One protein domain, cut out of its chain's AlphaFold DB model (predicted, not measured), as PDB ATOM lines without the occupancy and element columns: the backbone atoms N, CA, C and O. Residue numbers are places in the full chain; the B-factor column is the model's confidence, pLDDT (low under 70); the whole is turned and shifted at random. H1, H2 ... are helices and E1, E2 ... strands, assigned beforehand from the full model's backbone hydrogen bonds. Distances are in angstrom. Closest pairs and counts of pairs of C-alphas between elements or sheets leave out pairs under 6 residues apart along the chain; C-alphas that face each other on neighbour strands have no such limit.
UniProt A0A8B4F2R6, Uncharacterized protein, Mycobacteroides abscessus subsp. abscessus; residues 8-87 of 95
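This is residues 8 to 87 of the 95 residues of an uncharacterized protein of Mycobacteroides abscessus subsp. abscessus (UniProt A0A8B4F2R6). A strongly twisted sheet of three strands, E2, E1 and E5, has one helix, H1, packed lengthwise over one face, mainly over E5, and a separate two-stranded hairpin, E3 and E4, lies beside that helix with E3 nearer to it. The ends of E2 and E3 come together at Ala 28 and Val 57, and the long edge strand E5 turns sharply at residue 82. The printed part has 80 residues with one named helix and five named strands, in the order E1 E2 H1 E3 E4 E5. The larger sheet has the order E2, E1, E5 and the smaller one E3, E4, both antiparallel throughout, and the class is mixed, helices and strands. The whole is compact and rounded, with a radius of gyration of the C-alphas of 12.3 A and spans of 31 by 26 by 21 A.

E1, residues 8 to 15, begins at C-alpha 8 at (96.803, 84.307, 113.472), is 20.5 A long from first to last C-alpha, and bends by 53 degrees at residue 11. E2, residues 25 to 28, measures 10.3 A from first to last C-alpha. H1, residues 34 to 46, starts at C-alpha 34 at (96.993, 92.651, 122.404) and measures 18.1 A. E3, residues 53 to 57, is 12.1 A long, and E4, residues 66 to 70, is 12.9 A long. E5, residues 77 to 86, is the longest strand by residues; it measures 22.6 A, bends by 81 degrees at residue 82 and ends at C-alpha 86 at (97.494, 75.495, 111.476).

In the sheet E2 E1 E5, E1 is the inner strand, and E2 and E5 are the edge strands. E1 and E2 form a hairpin and are antiparallel, with 152 degrees between their directions; N 14 and O 25 are within hydrogen-bond range at 2.8 A, and N 27 and O 12 at 2.9 A. E1 and E5 are antiparallel at 140 degrees; N 11 and O 81 are within hydrogen-bond range at 2.9 A, and N 15 and O 77 at 2.8 A. H1 is on this sheet, at a height over the sheet of 9.5 A, and the two make two layers, a helix on one face of a sheet. It runs along the strands, at 14 degrees to E5 on the local plane. It lies over E5 and only just over E1, on which 3 of its 13 C-alphas fall. The closest C-alphas of H1 and E5 are those of Glu 41 and Val 80, 6.0 A apart, and of H1 and E1 those of Ala 37 and Trp 10, 6.4 A apart. In H1 every O i to N i+4 pair is within hydrogen-bond range. The closest C-alphas of H1 and E3 are those of Leu 44 and Val 53, 6.3 A apart. E3 and E4 form a second hairpin, antiparallel at 145 degrees, with N 55 and O 68 within hydrogen-bond range at 2.8 A. The closest C-alphas of E2 and E3 are those of Ala 28 and Val 57, 5.6 A apart. E1 and E3 are apart, but only just, the closest C-alphas being 8.3 A apart; E3 and E5 are apart.

The two C-alphas farthest apart are those of Pro 49 and Val 87, at 34.4 A, while the C-alphas of Leu 8 and Val 87 are 10.0 A apart. The printed part has no cut. The link from E2 to H1 is tight, the other four are short, and no link is long. The mean pLDDT of the printed part is 90.5; residues 60 to 63 and residue 87 of the model are under 70.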
ATOM      1  N   LEU A   8      95.898  83.513 112.652       84.56
ATOM      2  CA  LEU A   8      96.803  84.307 113.472       84.56
ATOM      3  C   LEU A   8      96.182  84.421 114.856       84.56
ATOM      4  O   LEU A   8      95.055  84.890 114.960       84.56
ATOM      5  N   CYS A   9      96.912  83.998 115.881       88.12
ATOM      6  CA  CYS A   9      96.490  84.167 117.262       88.12
ATOM      7  C   CYS A   9      97.682  84.432 118.177       88.12
ATOM      8  O   CYS A   9      98.802  83.948 117.946       88.12
ATOM      9  N   TRP A  10      97.434  85.165 119.250       94.50
ATOM     10  CA  TRP A  10      98.357  85.302 120.362       94.50
ATOM     11  C   TRP A  10      98.550  83.968 121.068       94.50
ATOM     12  O   TRP A  10      97.608  83.216 121.315       94.50
ATOM     13  N   SER A  11      99.805  83.644 121.356       93.38
ATOM     14  CA  SER A  11     100.191  82.376 121.963       93.38
ATOM     15  C   SER A  11     101.307  82.571 122.971       93.38
ATOM     16  O   SER A  11     102.174  83.423 122.786       93.38
ATOM     17  N   VAL A  12     101.333  81.723 123.993       94.94
ATOM     18  CA  VAL A  12     102.513  81.528 124.834       94.94
ATOM     19  C   VAL A  12     103.312  80.342 124.295       94.94
ATOM     20  O   VAL A  12     102.767  79.256 124.085       94.94
ATOM     21  N   ALA A  13     104.598  80.559 124.039       93.81
ATOM     22  CA  ALA A  13     105.541  79.534 123.616       93.81
ATOM     23  C   ALA A  13     106.541  79.261 124.742       93.81
ATOM     24  O   ALA A  13     107.096  80.194 125.320       93.81
ATOM     25  N   LEU A  14     106.770  77.986 125.044       94.62
ATOM     26  CA  LEU A  14     107.590  77.514 126.157       94.62
ATOM     27  C   LEU A  14     108.615  76.498 125.651       94.62
ATOM     28  O   LEU A  14     108.246  75.494 125.043       94.62
ATOM     29  N   GLN A  15     109.896  76.735 125.913       94.81
ATOM     30  CA  GLN A  15     110.985  75.840 125.533       94.81
ATOM     31  C   GLN A  15     111.635  75.224 126.766       94.81
ATOM     32  O   GLN A  15     112.115  75.930 127.660       94.81
ATOM     33  N   HIS A  16     111.647  73.892 126.817       93.25
ATOM     34  CA  HIS A  16     112.267  73.166 127.919       93.25
ATOM     35  C   HIS A  16     113.784  73.449 127.951       93.25
ATOM     36  O   HIS A  16     114.395  73.535 126.883       93.25
ATOM     37  N   PRO A  17     114.429  73.557 129.131       93.12
ATOM     38  CA  PRO A  17     115.859  73.879 129.230       93.12
ATOM     39  C   PRO A  17     116.800  72.924 128.482       93.12
ATOM     40  O   PRO A  17     117.928  73.285 128.169       93.12
ATOM     41  N   THR A  18     116.351  71.696 128.217       92.38
ATOM     42  CA  THR A  18     117.130  70.663 127.515       92.38
ATOM     43  C   THR A  18     116.739  70.498 126.046       92.38
ATOM     44  O   THR A  18     117.247  69.590 125.390       92.38
ATOM     45  N   SER A  19     115.805  71.303 125.536       89.81
ATOM     46  CA  SER A  19     115.407  71.249 124.129       89.81
ATOM     47  C   SER A  19     116.525  71.784 123.237       89.81
ATOM     48  O   SER A  19     117.152  72.796 123.543       89.81
ATOM     49  N   SER A  20     116.756  71.129 122.101       80.50
ATOM     50  CA  SER A  20     117.662  71.617 121.059       80.50
ATOM     51  C   SER A  20     116.872  72.309 119.948       80.50
ATOM     52  O   SER A  20     115.931  71.730 119.420       80.50
ATOM     53  N   GLY A  21     117.279  73.509 119.529       77.31
ATOM     54  CA  GLY A  21     116.692  74.177 118.361       77.31
ATOM     55  C   GLY A  21     115.365  74.892 118.644       77.31
ATOM     56  O   GLY A  21     115.247  75.584 119.649       77.31
ATOM     57  N   ASN A  22     114.391  74.770 117.735       78.44
ATOM     58  CA  ASN A  22     113.111  75.500 117.759       78.44
ATOM     59  C   ASN A  22     111.940  74.656 118.302       78.44
ATOM     60  O   ASN A  22     110.797  74.819 117.868       78.44
ATOM     61  N   ASP A  23     112.215  73.759 119.247       86.50
ATOM     62  CA  ASP A  23     111.187  72.938 119.887       86.50
ATOM     63  C   ASP A  23     110.505  73.718 121.019       86.50
ATOM     64  O   ASP A  23     111.079  73.913 122.095       86.50
ATOM     65  N   PHE A  24     109.271  74.158 120.760       88.62
ATOM     66  CA  PHE A  24     108.428  74.896 121.700       88.62
ATOM     67  C   PHE A  24     107.093  74.182 121.915       88.62
ATOM     68  O   PHE A  24     106.444  73.749 120.962       88.62
ATOM     69  N   LEU A  25     106.635  74.149 123.164       89.69
ATOM     70  CA  LEU A  25     105.229  73.931 123.487       89.69
ATOM     71  C   LEU A  25     104.487  75.248 123.289       89.69
ATOM     72  O   LEU A  25     104.900  76.271 123.830       89.69
ATOM     73  N   ILE A  26     103.418  75.231 122.503       89.81
ATOM     74  CA  ILE A  26     102.698  76.440 122.098       89.81
ATOM     75  C   ILE A  26     101.245  76.304 122.526       89.81
ATOM     76  O   ILE A  26     100.575  75.341 122.154       89.81
ATOM     77  N   TYR A  27     100.758  77.295 123.265       90.06
ATOM     78  CA  TYR A  27      99.363  77.386 123.671       90.06
ATOM     79  C   TYR A  27      98.766  78.704 123.184       90.06
ATOM     80  O   TYR A  27      99.284  79.771 123.510       90.06
ATOM     81  N   ALA A  28      97.673  78.630 122.422       90.75
ATOM     82  CA  ALA A  28      96.917  79.809 122.012       90.75
ATOM     83  C   ALA A  28      96.207  80.427 123.225       90.75
ATOM     84  O   ALA A  28      95.586  79.707 124.015       90.75
ATOM     85  N   LEU A  29      96.283  81.750 123.374       92.94
ATOM     86  CA  LEU A  29      95.601  82.461 124.454       92.94
ATOM     87  C   LEU A  29      94.083  82.359 124.285       92.94
ATOM     88  O   LEU A  29      93.561  82.290 123.172       92.94
ATOM     89  N   ALA A  30      93.361  82.323 125.404       91.00
ATOM     90  CA  ALA A  30      91.903  82.257 125.377       91.00
ATOM     91  C   ALA A  30      91.274  83.547 124.832       91.00
ATOM     92  O   ALA A  30      90.285  83.489 124.099       91.00
ATOM     93  N   GLU A  31      91.860  84.688 125.194       91.25
ATOM     94  CA  GLU A  31      91.521  86.002 124.664       91.25
ATOM     95  C   GLU A  31      92.603  86.435 123.676       91.25
ATOM     96  O   GLU A  31      93.736  86.724 124.064       91.25
ATOM     97  N   ASP A  32      92.239  86.449 122.395       88.31
ATOM     98  CA  ASP A  32      93.132  86.762 121.282       88.31
ATOM     99  C   ASP A  32      93.128  88.266 120.980       88.31
ATOM    100  O   ASP A  32      92.540  88.736 120.006       88.31
ATOM    101  N   ASN A  33      93.725  89.043 121.882       92.81
ATOM    102  CA  ASN A  33      93.905  90.483 121.728       92.81
ATOM    103  C   ASN A  33      95.224  90.941 122.374       92.81
ATOM    104  O   ASN A  33      95.796  90.245 123.217       92.81
ATOM    105  N   ASP A  34      95.698  92.119 121.969       95.75
ATOM    106  CA  ASP A  34      96.993  92.651 122.404       95.75
ATOM    107  C   ASP A  34      97.035  92.925 123.915       95.75
ATOM    108  O   ASP A  34      98.056  92.694 124.554       95.75
ATOM    109  N   GLU A  35      95.924  93.372 124.508       96.69
ATOM    110  CA  GLU A  35      95.838  93.680 125.940       96.69
ATOM    111  C   GLU A  35      96.058  92.426 126.799       96.69
ATOM    112  O   GLU A  35      96.894  92.422 127.704       96.69
ATOM    113  N   SER A  36      95.371  91.336 126.460       93.88
ATOM    114  CA  SER A  36      95.528  90.014 127.070       93.88
ATOM    115  C   SER A  36      96.959  89.496 126.909       93.88
ATOM    116  O   SER A  36      97.580  89.065 127.885       93.88
ATOM    117  N   ALA A  37      97.531  89.603 125.707       96.69
ATOM    118  CA  ALA A  37      98.903  89.179 125.443       96.69
ATOM    119  C   ALA A  37      99.925  89.952 126.293       96.69
ATOM    120  O   ALA A  37     100.784  89.344 126.939       96.69
ATOM    121  N   MET A  38      99.796  91.280 126.357       97.81
ATOM    122  CA  MET A  38     100.654  92.138 127.175       97.81
ATOM    123  C   MET A  38     100.501  91.841 128.670       97.81
ATOM    124  O   MET A  38     101.499  91.827 129.393       97.81
ATOM    125  N   ALA A  39      99.282  91.570 129.142       97.81
ATOM    126  CA  ALA A  39      99.022  91.217 130.535       97.81
ATOM    127  C   ALA A  39      99.668  89.876 130.919       97.81
ATOM    128  O   ALA A  39     100.326  89.784 131.958       97.81
ATOM    129  N   VAL A  40      99.543  88.854 130.064       97.69
ATOM    130  CA  VAL A  40     100.206  87.554 130.259       97.69
ATOM    131  C   VAL A  40     101.722  87.725 130.271       97.69
ATOM    132  O   VAL A  40     102.389  87.212 131.168       97.69
ATOM    133  N   GLU A  41     102.279  88.472 129.319       98.19
ATOM    134  CA  GLU A  41     103.721  88.709 129.260       98.19
ATOM    135  C   GLU A  41     104.226  89.435 130.515       98.19
ATOM    136  O   GLU A  41     105.223  89.022 131.108       98.19
ATOM    137  N   ALA A  42     103.526  90.480 130.964       98.19
ATOM    138  CA  ALA A  42     103.870  91.211 132.180       98.19
ATOM    139  C   ALA A  42     103.824  90.313 133.426       98.19
ATOM    140  O   ALA A  42     104.741  90.363 134.248       98.19
ATOM    141  N   ALA A  43     102.808  89.453 133.542       98.12
ATOM    142  CA  ALA A  43     102.692  88.503 134.645       98.12
ATOM    143  C   ALA A  43     103.842  87.482 134.649       98.12
ATOM    144  O   ALA A  43     104.444  87.239 135.695       98.12
ATOM    145  N   LEU A  44     104.205  86.936 133.483       98.00
ATOM    146  CA  LEU A  44     105.337  86.012 133.343       98.00
ATOM    147  C   LEU A  44     106.679  86.680 133.683       98.00
ATOM    148  O   LEU A  44     107.527  86.041 134.302       98.00
ATOM    149  N   LYS A  45     106.870  87.962 133.336       97.75
ATOM    150  CA  LYS A  45     108.074  88.732 133.714       97.75
ATOM    151  C   LYS A  45     108.150  89.012 135.215       97.75
ATOM    152  O   LYS A  45     109.248  89.053 135.760       97.75
ATOM    153  N   ALA A  46     107.012  89.260 135.861       98.00
ATOM    154  CA  ALA A  46     106.954  89.643 137.271       98.00
ATOM    155  C   ALA A  46     107.069  88.451 138.240       98.00
ATOM    156  O   ALA A  46     107.456  88.648 139.396       98.00
ATOM    157  N   ALA A  47     106.743  87.240 137.779       97.94
ATOM    158  CA  ALA A  47     106.712  86.041 138.607       97.94
ATOM    159  C   ALA A  47     108.090  85.692 139.188       97.94
ATOM    160  O   ALA A  47     109.093  85.598 138.474       97.94
ATOM    161  N   GLN A  48     108.125  85.446 140.492       97.44
ATOM    162  CA  GLN A  48     109.321  84.991 141.192       97.44
ATOM    163  C   GLN A  48     109.541  83.481 141.006       97.44
ATOM    164  O   GLN A  48     108.604  82.731 140.708       97.44
ATOM    165  N   PRO A  49     110.776  82.978 141.202       96.94
ATOM    166  CA  PRO A  49     111.024  81.543 141.240       96.94
ATOM    167  C   PRO A  49     110.114  80.836 142.255       96.94
ATOM    168  O   PRO A  49     110.002  81.241 143.407       96.94
ATOM    169  N   GLY A  50     109.457  79.771 141.806       95.19
ATOM    170  CA  GLY A  50     108.443  79.022 142.550       95.19
ATOM    171  C   GLY A  50     106.996  79.469 142.300       95.19
ATOM    172  O   GLY A  50     106.087  78.664 142.498       95.19
ATOM    173  N   GLU A  51     106.755  80.682 141.798       97.69
ATOM    174  CA  GLU A  51     105.399  81.179 141.539       97.69
ATOM    175  C   GLU A  51     104.822  80.638 140.227       97.69
ATOM    176  O   GLU A  51     105.518  80.517 139.216       97.69
ATOM    177  N   PHE A  52     103.523  80.328 140.251       97.94
ATOM    178  CA  PHE A  52     102.763  79.941 139.068       97.94
ATOM    179  C   PHE A  52     101.995  81.138 138.514       97.94
ATOM    180  O   PHE A  52     101.210  81.768 139.220       97.94
ATOM    181  N   VAL A  53     102.145  81.379 137.216       98.06
ATOM    182  CA  VAL A  53     101.287  82.270 136.438       98.06
ATOM    183  C   VAL A  53     100.183  81.439 135.803       98.06
ATOM    184  O   VAL A  53     100.449  80.484 135.075       98.06
ATOM    185  N   CYS A  54      98.935  81.793 136.096       97.62
ATOM    186  CA  CYS A  54      97.763  81.178 135.491       97.62
ATOM    187  C   CYS A  54      97.489  81.847 134.142       97.62
ATOM    188  O   CYS A  54      97.073  83.003 134.108       97.62
ATOM    189  N   VAL A  55      97.720  81.132 133.044       96.62
ATOM    190  CA  VAL A  55      97.489  81.631 131.685       96.62
ATOM    191  C   VAL A  55      96.224  80.990 131.117       96.62
ATOM    192  O   VAL A  55      96.207  79.772 130.917       96.62
ATOM    193  N   PRO A  56      95.171  81.780 130.840       94.62
ATOM    194  CA  PRO A  56      93.994  81.296 130.136       94.62
ATOM    195  C   PRO A  56      94.351  80.964 128.687       94.62
ATOM    196  O   PRO A  56      94.757  81.831 127.911       94.62
ATOM    197  N   VAL A  57      94.177  79.705 128.306       91.69
ATOM    198  CA  VAL A  57      94.435  79.202 126.956       91.69
ATOM    199  C   VAL A  57      93.179  78.567 126.385       91.69
ATOM    200  O   VAL A  57      92.311  78.070 127.114       91.69
ATOM    201  N   ARG A  58      93.076  78.546 125.062       85.25
ATOM    202  CA  ARG A  58      92.031  77.791 124.380       85.25
ATOM    203  C   ARG A  58      92.644  76.544 123.767       85.25
ATOM    204  O   ARG A  58      93.392  76.619 122.795       85.25
ATOM    205  N   PHE A  59      92.291  75.390 124.327       72.12
ATOM    206  CA  PHE A  59      92.398  74.149 123.577       72.12
ATOM    207  C   PHE A  59      91.221  74.044 122.641       72.12
ATOM    208  O   PHE A  59      90.113  74.498 122.907       72.12
ATOM    209  N   THR A  60      91.474  73.433 121.517       65.19
ATOM    210  CA  THR A  60      90.591  73.515 120.373       65.19
ATOM    211  C   THR A  60      89.562  72.404 120.302       65.19
ATOM    212  O   THR A  60      88.533  72.540 119.650       65.19
ATOM    213  N   ASN A  61      89.804  71.326 121.038       64.06
ATOM    214  CA  ASN A  61      88.817  70.313 121.373       64.06
ATOM    215  C   ASN A  61      87.978  70.686 122.612       64.06
ATOM    216  O   ASN A  61      87.122  69.897 123.011       64.06
ATOM    217  N   LEU A  62      88.199  71.858 123.225       65.12
ATOM    218  CA  LEU A  62      87.420  72.342 124.364       65.12
ATOM    219  C   LEU A  62      86.544  73.533 123.961       65.12
ATOM    220  O   LEU A  62      87.006  74.518 123.394       65.12
ATOM    221  N   VAL A  63      85.259  73.454 124.315       69.00
ATOM    222  CA  VAL A  63      84.290  74.548 124.119       69.00
ATOM    223  C   VAL A  63      84.632  75.757 124.999       69.00
ATOM    224  O   VAL A  63      84.344  76.900 124.646       69.00
ATOM    225  N   HIS A  64      85.269  75.507 126.143       79.50
ATOM    226  CA  HIS A  64      85.615  76.521 127.128       79.50
ATOM    227  C   HIS A  64      87.127  76.716 127.215       79.50
ATOM    228  O   HIS A  64      87.904  75.781 127.013       79.50
ATOM    229  N   ALA A  65      87.526  77.944 127.543       84.62
ATOM    230  CA  ALA A  65      88.898  78.235 127.928       84.62
ATOM    231  C   ALA A  65      89.301  77.379 129.138       84.62
ATOM    232  O   ALA A  65      88.472  77.040 129.986       84.62
ATOM    233  N   THR A  66      90.581  77.048 129.213       90.50
ATOM    234  CA  THR A  66      91.186  76.384 130.368       90.50
ATOM    235  C   THR A  66      92.442  77.135 130.786       90.50
ATOM    236  O   THR A  66      92.836  78.099 130.138       90.50
ATOM    237  N   ASN A  67      93.080  76.700 131.865       93.56
ATOM    238  CA  ASN A  67      94.257  77.353 132.414       93.56
ATOM    239  C   ASN A  67      95.485  76.458 132.288       93.56
ATOM    240  O   ASN A  67      95.457  75.288 132.675       93.56
ATOM    241  N   VAL A  68      96.580  77.036 131.805       93.69
ATOM    242  CA  VAL A  68      97.922  76.468 131.946       93.69
ATOM    243  C   VAL A  68      98.628  77.231 133.058       93.69
ATOM    244  O   VAL A  68      98.679  78.457 133.050       93.69
ATOM    245  N   TYR A  69      99.168  76.496 134.026       96.69
ATOM    246  CA  TYR A  69      99.925  77.064 135.135       96.69
ATOM    247  C   TYR A  69     101.413  76.985 134.807       96.69
ATOM    248  O   TYR A  69     101.974  75.897 134.687       96.69
ATOM    249  N   ILE A  70     102.046  78.140 134.639       97.25
ATOM    250  CA  ILE A  70     103.422  78.252 134.153       97.25
ATOM    251  C   ILE A  70     104.299  78.780 135.279       97.25
ATOM    252  O   ILE A  70     104.014  79.833 135.834       97.25
ATOM    253  N   GLN A  71     105.391  78.082 135.580       97.75
ATOM    254  CA  GLN A  71     106.484  78.623 136.387       97.75
ATOM    255  C   GLN A  71     107.592  79.107 135.446       97.75
ATOM    256  O   GLN A  71     108.326  78.267 134.925       97.75
ATOM    257  N   PRO A  72     107.747  80.421 135.195       96.75
ATOM    258  CA  PRO A  72     108.617  80.910 134.118       96.75
ATOM    259  C   PRO A  72     110.081  80.484 134.279       96.75
ATOM    260  O   PRO A  72     110.729  80.121 133.304       96.75
ATOM    261  N   HIS A  73     110.566  80.437 135.522       96.00
ATOM    262  CA  HIS A  73     111.932  80.033 135.868       96.00
ATOM    263  C   HIS A  73     112.272  78.560 135.558       96.00
ATOM    264  O   HIS A  73     113.447  78.204 135.551       96.00
ATOM    265  N   MET A  74     111.273  77.702 135.314       96.06
ATOM    266  CA  MET A  74     111.478  76.291 134.952       96.06
ATOM    267  C   MET A  74     111.766  76.095 133.456       96.06
ATOM    268  O   MET A  74     112.105  74.989 133.034       96.06
ATOM    269  N   TRP A  75     111.620  77.144 132.643       95.12
ATOM    270  CA  TRP A  75     111.786  77.092 131.192       95.12
ATOM    271  C   TRP A  75     113.115  77.714 130.774       95.12
ATOM    272  O   TRP A  75     113.554  78.708 131.346       95.12
ATOM    273  N   GLY A  76     113.752  77.140 129.750       92.44
ATOM    274  CA  GLY A  76     114.983  77.701 129.184       92.44
ATOM    275  C   GLY A  76     114.708  78.996 128.421       92.44
ATOM    276  O   GLY A  76     115.516  79.921 128.438       92.44
ATOM    277  N   MET A  77     113.536  79.070 127.789       93.56
ATOM    278  CA  MET A  77     113.018  80.261 127.128       93.56
ATOM    279  C   MET A  77     111.491  80.221 127.133       93.56
ATOM    280  O   MET A  77     110.877  79.156 127.047       93.56
ATOM    281  N   TRP A  78     110.874  81.394 127.184       95.38
ATOM    282  CA  TRP A  78     109.457  81.563 126.916       95.38
ATOM    283  C   TRP A  78     109.217  82.902 126.220       95.38
ATOM    284  O   TRP A  78     110.006  83.837 126.369       95.38
ATOM    285  N   CYS A  79     108.136  83.001 125.454       95.44
ATOM    286  CA  CYS A  79     107.682  84.266 124.884       95.44
ATOM    287  C   CYS A  79     106.167  84.272 124.674       95.44
ATOM    288  O   CYS A  79     105.536  83.221 124.543       95.44
ATOM    289  N   VAL A  80     105.596  85.475 124.632       96.44
ATOM    290  CA  VAL A  80     104.238  85.709 124.135       96.44
ATOM    291  C   VAL A  80     104.370  86.269 122.726       96.44
ATOM    292  O   VAL A  80     105.089  87.241 122.506       96.44
ATOM    293  N   VAL A  81     103.750  85.612 121.750       94.69
ATOM    294  CA  VAL A  81     103.945  85.923 120.332       94.69
ATOM    295  C   VAL A  81     102.663  85.700 119.549       94.69
ATOM    296  O   VAL A  81     101.944  84.725 119.775       94.69
ATOM    297  N   GLN A  82     102.388  86.590 118.599       92.75
ATOM    298  CA  GLN A  82     101.348  86.365 117.610       92.75
ATOM    299  C   GLN A  82     101.923  85.502 116.490       92.75
ATOM    300  O   GLN A  82     102.946  85.840 115.889       92.75
ATOM    301  N   ARG A  83     101.289  84.367 116.204       86.31
ATOM    302  CA  ARG A  83     101.737  83.476 115.131       86.31
ATOM    303  C   ARG A  83     100.572  82.844 114.400       86.31
ATOM    304  O   ARG A  83      99.501  82.648 114.964       86.31
ATOM    305  N   ALA A  84     100.819  82.487 113.144       83.06
ATOM    306  CA  ALA A  84      99.935  81.600 112.411       83.06
ATOM    307  C   ALA A  84     100.022  80.191 113.019       83.06
ATOM    308  O   ALA A  84     101.119  79.631 113.153       83.06
ATOM    309  N   ILE A  85      98.879  79.626 113.391       74.38
ATOM    310  CA  ILE A  85      98.749  78.230 113.805       74.38
ATOM    311  C   ILE A  85      97.856  77.523 112.789       74.38
ATOM    312  O   ILE A  85      96.813  78.048 112.388       74.38
ATOM    313  N   ASP A  86      98.299  76.346 112.344       73.00
ATOM    314  CA  ASP A  86      97.494  75.495 111.476       73.00
ATOM    315  C   ASP A  86      96.266  75.021 112.248       73.00
ATOM    316  O   ASP A  86      96.366  74.490 113.360       73.00
ATOM    317  N   VAL A  87      95.097  75.202 111.649       64.44
ATOM    318  CA  VAL A  87      93.825  74.842 112.262       64.44
ATOM    319  C   VAL A  87      93.771  73.336 112.608       64.44
ATOM    320  O   VAL A  87      93.093  72.954 113.549       64.44
TER     321      VAL A  87